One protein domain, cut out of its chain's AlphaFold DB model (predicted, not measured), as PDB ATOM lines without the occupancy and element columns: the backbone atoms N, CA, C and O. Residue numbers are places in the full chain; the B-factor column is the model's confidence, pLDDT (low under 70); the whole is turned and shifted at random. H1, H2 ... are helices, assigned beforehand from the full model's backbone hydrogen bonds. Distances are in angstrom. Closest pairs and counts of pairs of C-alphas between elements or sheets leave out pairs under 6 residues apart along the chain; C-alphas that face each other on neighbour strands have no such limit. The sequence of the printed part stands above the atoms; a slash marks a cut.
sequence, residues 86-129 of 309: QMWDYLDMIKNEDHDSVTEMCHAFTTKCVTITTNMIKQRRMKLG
ATOM      1  N   GLN A  86       9.150  -9.574  12.754       54.47
ATOM      2  CA  GLN A  86       7.817  -9.961  13.198       54.47
ATOM      3  C   GLN A  86       7.401 -11.275  12.515       54.47
ATOM      4  O   GLN A  86       7.997 -11.706  11.524       54.47
ATOM      5  N   MET A  87       6.409 -11.976  13.073       53.25
ATOM      6  CA  MET A  87       6.087 -13.362  12.684       53.25
ATOM      7  C   MET A  87       5.793 -13.502  11.176       53.25
ATOM      8  O   MET A  87       6.106 -14.526  10.570       53.25
ATOM      9  N   TRP A  88       5.217 -12.468  10.557       53.22
ATOM     10  CA  TRP A  88       4.920 -12.436   9.120       53.22
ATOM     11  C   TRP A  88       6.160 -12.273   8.258       53.22
ATOM     12  O   TRP A  88       6.301 -13.005   7.276       53.22
ATOM     13  N   ASP A  89       7.085 -11.401   8.666       67.00
ATOM     14  CA  ASP A  89       8.368 -11.247   7.984       67.00
ATOM     15  C   ASP A  89       9.085 -12.594   7.951       67.00
ATOM     16  O   ASP A  89       9.597 -13.002   6.916       67.00
ATOM     17  N   TYR A  90       9.034 -13.354   9.050       73.31
ATOM     18  CA  TYR A  90       9.636 -14.683   9.114       73.31
ATOM     19  C   TYR A  90       9.045 -15.674   8.102       73.31
ATOM     20  O   TYR A  90       9.790 -16.401   7.442       73.31
ATOM     21  N   LEU A  91       7.717 -15.700   7.944       75.06
ATOM     22  CA  LEU A  91       7.057 -16.600   6.993       75.06
ATOM     23  C   LEU A  91       7.379 -16.268   5.534       75.06
ATOM     24  O   LEU A  91       7.395 -17.174   4.699       75.06
ATOM     25  N   ASP A  92       7.609 -15.002   5.211       80.38
ATOM     26  CA  ASP A  92       7.980 -14.596   3.856       80.38
ATOM     27  C   ASP A  92       9.487 -14.730   3.609       80.38
ATOM     28  O   ASP A  92       9.891 -15.141   2.517       80.38
ATOM     29  N   MET A  93      10.308 -14.504   4.637       83.81
ATOM     30  CA  MET A  93      11.745 -14.772   4.622       83.81
ATOM     31  C   MET A  93      12.031 -16.253   4.360       83.81
ATOM     32  O   MET A  93      12.719 -16.558   3.393       83.81
ATOM     33  N   ILE A  94      11.435 -17.177   5.125       85.06
ATOM     34  CA  ILE A  94      11.700 -18.620   4.970       85.06
ATOM     35  C   ILE A  94      11.217 -19.170   3.621       85.06
ATOM     36  O   ILE A  94      11.815 -20.079   3.055       85.06
ATOM     37  N   LYS A  95      10.132 -18.609   3.064       86.88
ATOM     38  CA  LYS A  95       9.674 -18.954   1.707       86.88
ATOM     39  C   LYS A  95      10.617 -18.438   0.634       86.88
ATOM     40  O   LYS A  95      10.654 -19.003  -0.457       86.88
ATOM     41  N   ASN A  96      11.282 -17.315   0.893       88.25
ATOM     42  CA  ASN A  96      12.271 -16.778  -0.018       88.25
ATOM     43  C   ASN A  96      13.536 -17.632  -0.007       88.25
ATOM     44  O   ASN A  96      14.003 -18.023  -1.073       88.25
ATOM     45  N   GLU A  97      14.070 -17.889   1.183       90.00
ATOM     46  CA  GLU A  97      15.267 -18.688   1.387       90.00
ATOM     47  C   GLU A  97      15.304 -19.190   2.830       90.00
ATOM     48  O   GLU A  97      15.081 -18.414   3.760       90.00
ATOM     49  N   ASP A  98      15.575 -20.481   3.014       90.94
ATOM     50  CA  ASP A  98      15.617 -21.107   4.331       90.94
ATOM     51  C   ASP A  98      17.071 -21.349   4.761       90.94
ATOM     52  O   ASP A  98      17.749 -22.207   4.198       90.94
ATOM     53  N   HIS A  99      17.533 -20.586   5.755       88.75
ATOM     54  CA  HIS A  99      18.877 -20.675   6.335       88.75
ATOM     55  C   HIS A  99      18.815 -20.821   7.851       88.75
ATOM     56  O   HIS A  99      17.901 -20.312   8.500       88.75
ATOM     57  N   ASP A 100      19.848 -21.424   8.444       87.62
ATOM     58  CA  ASP A 100      19.988 -21.506   9.906       87.62
ATOM     59  C   ASP A 100      20.164 -20.123  10.555       87.62
ATOM     60  O   ASP A 100      19.822 -19.925  11.725       87.62
ATOM     61  N   SER A 101      20.636 -19.136   9.790       85.12
ATOM     62  CA  SER A 101      20.781 -17.752  10.227       85.12
ATOM     63  C   SER A 101      19.562 -16.904   9.870       85.12
ATOM     64  O   SER A 101      19.310 -16.610   8.700       85.12
ATOM     65  N   VAL A 102      18.830 -16.434  10.893       78.44
ATOM     66  CA  VAL A 102      17.657 -15.559  10.688       78.44
ATOM     67  C   VAL A 102      18.018 -14.291   9.932       78.44
ATOM     68  O   VAL A 102      17.228 -13.794   9.129       78.44
ATOM     69  N   THR A 103      19.233 -13.785  10.132       75.62
ATOM     70  CA  THR A 103      19.617 -12.556   9.465       75.62
ATOM     71  C   THR A 103      20.156 -12.763   8.062       75.62
ATOM     72  O   THR A 103      20.048 -11.846   7.256       75.62
ATOM     73  N   GLU A 104      20.681 -13.940   7.727       83.81
ATOM     74  CA  GLU A 104      20.946 -14.267   6.322       83.81
ATOM     75  C   GLU A 104      19.631 -14.333   5.551       83.81
ATOM     76  O   GLU A 104      19.518 -13.712   4.495       83.81
ATOM     77  N   MET A 105      18.599 -14.960   6.133       85.44
ATOM     78  CA  MET A 105      17.257 -14.946   5.544       85.44
ATOM     79  C   MET A 105      16.719 -13.517   5.385       85.44
ATOM     80  O   MET A 105      16.200 -13.169   4.322       85.44
ATOM     81  N   CYS A 106      16.886 -12.658   6.398       79.62
ATOM     82  CA  CYS A 106      16.489 -11.253   6.301       79.62
ATOM     83  C   CYS A 106      17.270 -10.505   5.225       79.62
ATOM     84  O   CYS A 106      16.670  -9.859   4.369       79.62
ATOM     85  N   HIS A 107      18.596 -10.614   5.224       81.81
ATOM     86  CA  HIS A 107      19.443  -9.958   4.241       81.81
ATOM     87  C   HIS A 107      19.066 -10.377   2.818       81.81
ATOM     88  O   HIS A 107      18.888  -9.512   1.958       81.81
ATOM     89  N   ALA A 108      18.888 -11.677   2.579       86.81
ATOM     90  CA  ALA A 108      18.463 -12.209   1.293       86.81
ATOM     91  C   ALA A 108      17.094 -11.650   0.879       86.81
ATOM     92  O   ALA A 108      16.928 -11.150  -0.239       86.81
ATOM     93  N   PHE A 109      16.123 -11.659   1.795       86.56
ATOM     94  CA  PHE A 109      14.780 -11.147   1.541       86.56
ATOM     95  C   PHE A 109      14.771  -9.639   1.254       86.56
ATOM     96  O   PHE A 109      14.239  -9.203   0.231       86.56
ATOM     97  N   THR A 110      15.412  -8.828   2.097       83.19
ATOM     98  CA  THR A 110      15.524  -7.376   1.905       83.19
ATOM     99  C   THR A 110      16.262  -7.048   0.611       83.19
ATOM    100  O   THR A 110      15.792  -6.211  -0.161       83.19
ATOM    101  N   THR A 111      17.368  -7.736   0.315       88.12
ATOM    102  CA  THR A 111      18.131  -7.550  -0.929       88.12
ATOM    103  C   THR A 111      17.276  -7.859  -2.150       88.12
ATOM    104  O   THR A 111      17.273  -7.092  -3.120       88.12
ATOM    105  N   LYS A 112      16.478  -8.931  -2.103       89.81
ATOM    106  CA  LYS A 112      15.518  -9.256  -3.160       89.81
ATOM    107  C   LYS A 112      14.461  -8.167  -3.319       89.81
ATOM    108  O   LYS A 112      14.236  -7.720  -4.443       89.81
ATOM    109  N   CYS A 113      13.848  -7.706  -2.230       87.75
ATOM    110  CA  CYS A 113      12.861  -6.624  -2.258       87.75
ATOM    111  C   CYS A 113      13.449  -5.345  -2.871       87.75
ATOM    112  O   CYS A 113      12.865  -4.786  -3.798       87.75
ATOM    113  N   VAL A 114      14.639  -4.922  -2.434       88.75
ATOM    114  CA  VAL A 114      15.342  -3.751  -2.984       88.75
ATOM    115  C   VAL A 114      15.659  -3.940  -4.466       88.75
ATOM    116  O   VAL A 114      15.450  -3.021  -5.260       88.75
ATOM    117  N   THR A 115      16.110  -5.127  -4.869       93.38
ATOM    118  CA  THR A 115      16.429  -5.441  -6.270       93.38
ATOM    119  C   THR A 115      15.184  -5.375  -7.152       93.38
ATOM    120  O   THR A 115      15.204  -4.727  -8.201       93.38
ATOM    121  N   ILE A 116      14.078  -5.988  -6.722       93.62
ATOM    122  CA  ILE A 116      12.793  -5.950  -7.431       93.62
ATOM    123  C   ILE A 116      12.308  -4.506  -7.566       93.62
ATOM    124  O   ILE A 116      12.024  -4.059  -8.678       93.62
ATOM    125  N   THR A 117      12.271  -3.762  -6.462       90.62
ATOM    126  CA  THR A 117      11.859  -2.353  -6.423       90.62
ATOM    127  C   THR A 117      12.716  -1.503  -7.362       90.62
ATOM    128  O   THR A 117      12.187  -0.759  -8.190       90.62
ATOM    129  N   THR A 118      14.039  -1.669  -7.315       92.31
ATOM    130  CA  THR A 118      14.985  -0.962  -8.191       92.31
ATOM    131  C   THR A 118      14.731  -1.281  -9.660       92.31
ATOM    132  O   THR A 118      14.693  -0.376 -10.495       92.31
ATOM    133  N   ASN A 119      14.515  -2.554  -9.994       96.00
ATOM    134  CA  ASN A 119      14.216  -2.970 -11.360       96.00
ATOM    135  C   ASN A 119      12.878  -2.399 -11.845       96.00
ATOM    136  O   ASN A 119      12.802  -1.915 -12.973       96.00
ATOM    137  N   MET A 120      11.844  -2.372 -10.996       96.12
ATOM    138  CA  MET A 120      10.563  -1.743 -11.328       96.12
ATOM    139  C   MET A 120      10.704  -0.236 -11.582       96.12
ATOM    140  O   MET A 120      10.087   0.273 -12.517       96.12
ATOM    141  N   ILE A 121      11.541   0.469 -10.813       93.50
ATOM    142  CA  ILE A 121      11.849   1.891 -11.049       93.50
ATOM    143  C   ILE A 121      12.578   2.067 -12.382       93.50
ATOM    144  O   ILE A 121      12.140   2.860 -13.216       93.50
ATOM    145  N   LYS A 122      13.659   1.307 -12.621       93.88
ATOM    146  CA  LYS A 122      14.452   1.379 -13.865       93.88
ATOM    147  C   LYS A 122      13.594   1.120 -15.104       93.88
ATOM    148  O   LYS A 122      13.730   1.809 -16.108       93.88
ATOM    149  N   GLN A 123      12.666   0.170 -15.005       96.50
ATOM    150  CA  GLN A 123      11.708  -0.167 -16.061       96.50
ATOM    151  C   GLN A 123      10.516   0.802 -16.140       96.50
ATOM    152  O   GLN A 123       9.606   0.577 -16.933       96.50
ATOM    153  N   ARG A 124      10.482   1.864 -15.320       93.56
ATOM    154  CA  ARG A 124       9.381   2.842 -15.219       93.56
ATOM    155  C   ARG A 124       8.018   2.220 -14.882       93.56
ATOM    156  O   ARG A 124       6.978   2.827 -15.130       93.56
ATOM    157  N   ARG A 125       8.021   1.025 -14.287       94.00
ATOM    158  CA  ARG A 125       6.832   0.299 -13.810       94.00
ATOM    159  C   ARG A 125       6.399   0.739 -12.415       94.00
ATOM    160  O   ARG A 125       5.280   0.450 -12.014       94.00
ATOM    161  N   MET A 126       7.272   1.438 -11.690       92.00
ATOM    162  CA  MET A 126       6.969   2.052 -10.403       92.00
ATOM    163  C   MET A 126       7.393   3.520 -10.405       92.00
ATOM    164  O   MET A 126       8.468   3.865 -10.895       92.00
ATOM    165  N   LYS A 127       6.545   4.379  -9.832       87.62
ATOM    166  CA  LYS A 127       6.838   5.785  -9.542       87.62
ATOM    167  C   LYS A 127       6.712   5.990  -8.037       87.62
ATOM    168  O   LYS A 127       5.719   5.566  -7.456       87.62
ATOM    169  N   LEU A 128       7.707   6.629  -7.433       87.44
ATOM    170  CA  LEU A 128       7.721   6.939  -6.007       87.44
ATOM    171  C   LEU A 128       7.577   8.451  -5.821       87.44
ATOM    172  O   LEU A 128       8.310   9.217  -6.442       87.44
ATOM    173  N   GLY A 129       6.641   8.862  -4.968       86.44
ATOM    174  CA  GLY A 129       6.500  10.238  -4.501       86.44
ATOM    175  C   GLY A 129       6.594  10.263  -2.982       86.44
ATOM    176  O   GLY A 129       5.949   9.453  -2.321       86.44
TER     177      GLY A 129
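AT A GLANCE: This is residues 86 to 129 of the 309 residues of an uncharacterized protein of Stichopus japonicus (UniProt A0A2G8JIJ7). One long helix, H2, makes the long axis, and the shorter H1 stands across it near its first end, so that the two form an L. At the other end of H2, residues 123 to 129 turn off as a tail without a named element. The printed part has 44 residues with two named helices, H1 then H2, and no named strand; the class is all helix. It is loose, with a radius of gyration of the C-alphas of 12.5 A and spans of 36 by 16 by 14 A.

IN THESE COORDINATES: H2, residues 102 to 122, is 30.0 A long, from C-alpha 102 at (17.657, -15.559, 10.688) to C-alpha 122 at (14.452, 1.379, -13.865). H1, residues 87 to 96, is 14.5 A long and begins at C-alpha 87, (6.087, -13.362, 12.684).

HOW THE PARTS SIT: H2 touches H1 with residues 105 to 109 alone; the closest C-alphas, of Met 105 and Met 93, are 5.6 A apart. Their lines are about perpendicular, at 74 degrees. In H1 and H2 every O i to N i+4 pair is within hydrogen-bond range.

THE WHOLE: The C-alphas farthest apart, of Asp 100 and Gly 129, are 37.4 A apart. Residues 119 to 124, of which 119 to 122 belong to H2, stand free. The link from H1 to H2 is tight, and the printed part has no cut. Residues 86 to 89 have pLDDT under 70.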